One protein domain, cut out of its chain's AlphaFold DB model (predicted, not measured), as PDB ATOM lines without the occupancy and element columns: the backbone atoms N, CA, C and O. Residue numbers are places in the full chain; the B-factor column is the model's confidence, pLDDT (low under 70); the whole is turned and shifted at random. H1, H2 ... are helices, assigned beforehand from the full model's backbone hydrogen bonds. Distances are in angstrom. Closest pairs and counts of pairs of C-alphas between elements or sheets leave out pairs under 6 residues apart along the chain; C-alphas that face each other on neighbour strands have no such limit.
ATOM      1  N   SER A   2     259.503 190.622 268.493       61.38
ATOM      2  CA  SER A   2     259.691 189.166 268.683       61.38
ATOM      3  C   SER A   2     258.609 188.413 269.479       61.38
ATOM      4  O   SER A   2     258.584 187.188 269.476       61.38
ATOM      5  N   GLN A   3     257.720 189.104 270.196       61.78
ATOM      6  CA  GLN A   3     256.715 188.453 271.051       61.78
ATOM      7  C   GLN A   3     255.542 187.871 270.244       61.78
ATOM      8  O   GLN A   3     254.928 186.890 270.658       61.78
ATOM      9  N   GLN A   4     255.272 188.450 269.071       69.62
ATOM     10  CA  GLN A   4     254.211 188.022 268.162       69.62
ATOM     11  C   GLN A   4     254.602 186.733 267.419       69.62
ATOM     12  O   GLN A   4     253.776 185.832 267.276       69.62
ATOM     13  N   ASP A   5     255.883 186.590 267.065       75.31
ATOM     14  CA  ASP A   5     256.426 185.408 266.381       75.31
ATOM     15  C   ASP A   5     256.383 184.151 267.269       75.31
ATOM     16  O   ASP A   5     256.043 183.060 266.809       75.31
ATOM     17  N   ASN A   6     256.631 184.312 268.575       80.94
ATOM     18  CA  ASN A   6     256.565 183.216 269.550       80.94
ATOM     19  C   ASN A   6     255.133 182.690 269.757       80.94
ATOM     20  O   ASN A   6     254.935 181.487 269.932       80.94
ATOM     21  N   PHE A   7     254.127 183.571 269.714       89.69
ATOM     22  CA  PHE A   7     252.722 183.173 269.827       89.69
ATOM     23  C   PHE A   7     252.250 182.417 268.584       89.69
ATOM     24  O   PHE A   7     251.631 181.363 268.707       89.69
ATOM     25  N   VAL A   8     252.567 182.922 267.387       92.19
ATOM     26  CA  VAL A   8     252.172 182.279 266.125       92.19
ATOM     27  C   VAL A   8     252.834 180.906 265.987       92.19
ATOM     28  O   VAL A   8     252.158 179.934 265.650       92.19
ATOM     29  N   GLY A   9     254.122 180.794 266.329       91.50
ATOM     30  CA  GLY A   9     254.827 179.512 266.351       91.50
ATOM     31  C   GLY A   9     254.217 178.517 267.344       91.50
ATOM     32  O   GLY A   9     253.957 177.367 266.986       91.50
ATOM     33  N   GLY A  10     253.911 178.970 268.565       93.75
ATOM     34  CA  GLY A  10     253.250 178.153 269.584       93.75
ATOM     35  C   GLY A  10     251.834 177.722 269.192       93.75
ATOM     36  O   GLY A  10     251.452 176.578 269.429       93.75
ATOM     37  N   PHE A  11     251.070 178.598 268.535       96.00
ATOM     38  CA  PHE A  11     249.728 178.294 268.046       96.00
ATOM     39  C   PHE A  11     249.748 177.245 266.933       96.00
ATOM     40  O   PHE A  11     248.988 176.284 267.002       96.00
ATOM     41  N   ILE A  12     250.629 177.382 265.935       96.25
ATOM     42  CA  ILE A  12     250.729 176.415 264.830       96.25
ATOM     43  C   ILE A  12     251.188 175.052 265.357       96.25
ATOM     44  O   ILE A  12     250.570 174.032 265.051       96.25
ATOM     45  N   ALA A  13     252.224 175.025 266.201       96.06
ATOM     46  CA  ALA A  13     252.697 173.790 266.821       96.06
ATOM     47  C   ALA A  13     251.607 173.140 267.694       96.06
ATOM     48  O   ALA A  13     251.372 171.931 267.615       96.06
ATOM     49  N   GLY A  14     250.893 173.955 268.475       96.38
ATOM     50  CA  GLY A  14     249.763 173.525 269.290       96.38
ATOM     51  C   GLY A  14     248.597 172.991 268.460       96.38
ATOM     52  O   GLY A  14     248.017 171.977 268.827       96.38
ATOM     53  N   ALA A  15     248.281 173.610 267.322       97.31
ATOM     54  CA  ALA A  15     247.213 173.174 266.425       97.31
ATOM     55  C   ALA A  15     247.531 171.832 265.756       97.31
ATOM     56  O   ALA A  15     246.647 170.986 265.651       97.31
ATOM     57  N   ILE A  16     248.787 171.599 265.359       97.25
ATOM     58  CA  ILE A  16     249.217 170.304 264.809       97.25
ATOM     59  C   ILE A  16     249.095 169.218 265.885       97.25
ATOM     60  O   ILE A  16     248.453 168.193 265.662       97.25
ATOM     61  N   CYS A  17     249.653 169.460 267.073       96.62
ATOM     62  CA  CYS A  17     249.614 168.504 268.180       96.62
ATOM     63  C   CYS A  17     248.172 168.225 268.645       96.62
ATOM     64  O   CYS A  17     247.728 167.077 268.703       96.62
ATOM     65  N   GLY A  18     247.405 169.284 268.901       96.31
ATOM     66  CA  GLY A  18     246.006 169.209 269.305       96.31
ATOM     67  C   GLY A  18     245.105 168.609 268.226       96.31
ATOM     68  O   GLY A  18     244.160 167.904 268.558       96.31
ATOM     69  N   GLY A  19     245.420 168.819 266.947       96.88
ATOM     70  CA  GLY A  19     244.712 168.220 265.819       96.88
ATOM     71  C   GLY A  19     244.883 166.704 265.751       96.88
ATOM     72  O   GLY A  19     243.903 165.997 265.532       96.88
ATOM     73  N   VAL A  20     246.085 166.182 266.013       97.31
ATOM     74  CA  VAL A  20     246.322 164.728 266.080       97.31
ATOM     75  C   VAL A  20     245.544 164.109 267.242       97.31
ATOM     76  O   VAL A  20     244.796 163.150 267.046       97.31
ATOM     77  N   VAL A  21     245.659 164.687 268.442       96.69
ATOM     78  CA  VAL A  21     244.959 164.192 269.641       96.69
ATOM     79  C   VAL A  21     243.440 164.286 269.469       96.69
ATOM     80  O   VAL A  21     242.716 163.315 269.693       96.69
ATOM     81  N   GLY A  22     242.952 165.443 269.021       95.06
ATOM     82  CA  GLY A  22     241.539 165.690 268.758       95.06
ATOM     83  C   GLY A  22     240.985 164.824 267.629       95.06
ATOM     84  O   GLY A  22     239.838 164.398 267.710       95.06
ATOM     85  N   GLY A  23     241.796 164.497 266.621       94.69
ATOM     86  CA  GLY A  23     241.433 163.595 265.531       94.69
ATOM     87  C   GLY A  23     241.189 162.167 266.015       94.69
ATOM     88  O   GLY A  23     240.155 161.586 265.693       94.69
ATOM     89  N   VAL A  24     242.078 161.622 266.853       94.94
ATOM     90  CA  VAL A  24     241.901 160.279 267.440       94.94
ATOM     91  C   VAL A  24     240.643 160.228 268.309       94.94
ATOM     92  O   VAL A  24     239.816 159.331 268.149       94.94
ATOM     93  N   ILE A  25     240.452 161.219 269.185       93.38
ATOM     94  CA  ILE A  25     239.243 161.323 270.018       93.38
ATOM     95  C   ILE A  25     237.993 161.473 269.141       93.38
ATOM     96  O   ILE A  25     236.973 160.836 269.398       93.38
ATOM     97  N   GLY A  26     238.078 162.280 268.083       91.44
ATOM     98  CA  GLY A  26     237.001 162.506 267.128       91.44
ATOM     99  C   GLY A  26     236.562 161.223 266.433       91.44
ATOM    100  O   GLY A  26     235.365 160.957 266.380       91.44
ATOM    101  N   VAL A  27     237.506 160.393 265.977       89.88
ATOM    102  CA  VAL A  27     237.205 159.083 265.376       89.88
ATOM    103  C   VAL A  27     236.536 158.159 266.387       89.88
ATOM    104  O   VAL A  27     235.517 157.566 266.063       89.88
ATOM    105  N   LEU A  28     237.029 158.079 267.625       87.12
ATOM    106  CA  LEU A  28     236.421 157.221 268.651       87.12
ATOM    107  C   LEU A  28     234.978 157.630 268.977       87.12
ATOM    108  O   LEU A  28     234.102 156.777 269.127       87.12
ATOM    109  N   VAL A  29     234.711 158.936 269.060       85.44
ATOM    110  CA  VAL A  29     233.354 159.457 269.261       85.44
ATOM    111  C   VAL A  29     232.491 159.210 268.022       85.44
ATOM    112  O   VAL A  29     231.369 158.728 268.161       85.44
ATOM    113  N   ALA A  30     233.004 159.476 266.820       80.75
ATOM    114  CA  ALA A  30     232.288 159.254 265.567       80.75
ATOM    115  C   ALA A  30     231.946 157.773 265.357       80.75
ATOM    116  O   ALA A  30     230.817 157.464 264.997       80.75
ATOM    117  N   SER A  31     232.858 156.851 265.668       75.88
ATOM    118  CA  SER A  31     232.613 155.406 265.616       75.88
ATOM    119  C   SER A  31     231.524 154.959 266.590       75.88
ATOM    120  O   SER A  31     230.775 154.043 266.273       75.88
ATOM    121  N   ARG A  32     231.379 155.628 267.743       72.88
ATOM    122  CA  ARG A  32     230.288 155.364 268.697       72.88
ATOM    123  C   ARG A  32     228.935 155.920 268.237       72.88
ATOM    124  O   ARG A  32     227.900 155.453 268.695       72.88
ATOM    125  N   LEU A  33     228.929 156.933 267.370       66.69
ATOM    126  CA  LEU A  33     227.713 157.490 266.762       66.69
ATOM    127  C   LEU A  33     227.377 156.831 265.407       66.69
ATOM    128  O   LEU A  33     226.233 156.901 264.965       66.69
ATOM    129  N   GLY A  34     228.363 156.202 264.763       57.69
ATOM    130  CA  GLY A  34     228.341 155.687 263.392       57.69
ATOM    131  C   GLY A  34     227.877 154.240 263.223       57.69
ATOM    132  O   GLY A  34     228.089 153.668 262.159       57.69
ATOM    133  N   GLU A  35     227.197 153.641 264.204       58.53
ATOM    134  CA  GLU A  35     226.448 152.386 263.982       58.53
ATOM    135  C   GLU A  35     225.263 152.570 262.994       58.53
ATOM    136  O   GLU A  35     224.560 151.615 262.669       58.53
ATOM    137  N   GLY A  36     225.056 153.784 262.463       57.28
ATOM    138  CA  GLY A  36     224.242 154.069 261.280       57.28
ATOM    139  C   GLY A  36     225.097 154.284 260.023       57.28
ATOM    140  O   GLY A  36     225.970 155.143 259.997       57.28
ATOM    141  N   ASN A  37     224.814 153.504 258.976       52.22
ATOM    142  CA  ASN A  37     225.453 153.461 257.653       52.22
ATOM    143  C   ASN A  37     226.028 154.811 257.116       52.22
ATOM    144  O   ASN A  37     225.249 155.683 256.721       52.22
ATOM    145  N   PRO A  38     227.364 154.971 256.982       54.84
ATOM    146  CA  PRO A  38     228.009 156.249 256.637       54.84
ATOM    147  C   PRO A  38     227.848 156.677 255.166       54.84
ATOM    148  O   PRO A  38     228.122 157.825 254.822       54.84
ATOM    149  N   ALA A  39     227.394 155.779 254.283       51.25
ATOM    150  CA  ALA A  39     227.239 156.065 252.854       51.25
ATOM    151  C   ALA A  39     225.975 156.881 252.517       51.25
ATOM    152  O   ALA A  39     225.931 157.540 251.484       51.25
ATOM    153  N   GLU A  40     224.961 156.889 253.391       50.56
ATOM    154  CA  GLU A  40     223.762 157.723 253.203       50.56
ATOM    155  C   GLU A  40     223.896 159.134 253.797       50.56
ATOM    156  O   GLU A  40     223.056 159.996 253.532       50.56
ATOM    157  N   GLU A  41     224.916 159.395 254.619       51.22
ATOM    158  CA  GLU A  41     225.030 160.669 255.335       51.22
ATOM    159  C   GLU A  41     225.612 161.782 254.456       51.22
ATOM    160  O   GLU A  41     225.147 162.917 254.538       51.22
ATOM    161  N   PHE A  42     226.525 161.463 253.529       48.34
ATOM    162  CA  PHE A  42     227.060 162.459 252.591       48.34
ATOM    163  C   PHE A  42     226.004 162.972 251.600       48.34
ATOM    164  O   PHE A  42     225.955 164.171 251.350       48.34
ATOM    165  N   SER A  43     225.089 162.120 251.117       45.78
ATOM    166  CA  SER A  43     223.967 162.568 250.269       45.78
ATOM    167  C   SER A  43     222.809 163.198 251.058       45.78
ATOM    168  O   SER A  43     222.065 164.001 250.504       45.78
ATOM    169  N   LYS A  44     222.658 162.914 252.362       45.53
ATOM    170  CA  LYS A  44     221.672 163.591 253.238       45.53
ATOM    171  C   LYS A  44     222.135 164.940 253.790       45.53
ATOM    172  O   LYS A  44     221.319 165.643 254.391       45.53
ATOM    173  N   LEU A  45     223.406 165.302 253.621       49.75
ATOM    174  CA  LEU A  45     223.913 166.630 253.980       49.75
ATOM    175  C   LEU A  45     223.516 167.703 252.957       49.75
ATOM    176  O   LEU A  45     223.426 168.870 253.333       49.75
ATOM    177  N   GLU A  46     223.215 167.318 251.716       50.56
ATOM    178  CA  GLU A  46     222.791 168.252 250.663       50.56
ATOM    179  C   GLU A  46     221.267 168.479 250.646       50.56
ATOM    180  O   GLU A  46     220.812 169.550 250.257       50.56
TER     181      GLU A  46
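This is residues 2 to 46 of the 108 residues of an uncharacterized protein of Microcoleus sp. SIO2G3 (UniProt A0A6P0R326). One long helix, H1, with a mild kink, makes nearly the whole length, and at its far end a short tail, residues 34 to 46, turns off to one side like the foot of an L. The tail holds H2, a small helix of four residues, and does not fold back over H1. The printed part has 45 residues, with two named helices in the order H1, H2, and no named strand; its class is all helix. The whole is extended, with a radius of gyration of the C-alphas of 16.9 A and spans of 50 by 24 by 9 A.

Begin at Ser 2 and go along H1, residues 2 to 33; near residue 22 you will find a kink of 30 degrees. Look at its backbone: 26 of its 28 O i to N i+4 pairs are within hydrogen-bond range. After Leu 33 a short link of 7 residues brings you to H2, residues 41 to 44, which is too short for any such pair; its one O i to N i+3 pair is within range. H1 and H2 are apart, with no C-alpha of the one within 8 A of the other. Residues 2 to 46 stand free: no C-alphas 8 or more residues apart along the chain come within 10 A.

Find C-alpha 2 at (259.691, 189.166, 268.683); from there H1 runs 45.1 A to C-alpha 33 at (227.713, 157.490, 266.762). H2 runs from Glu 41 to C-alpha 44 at (221.672, 163.591, 253.238).

The two C-alphas farthest apart are those of Ser 2 and Asn 37, 50.7 A. The printed part has no cut. In the B-factor column the mean pLDDT of the printed part is 77.4; look for values under 70 at residues 2 to 4 and 33 to 46.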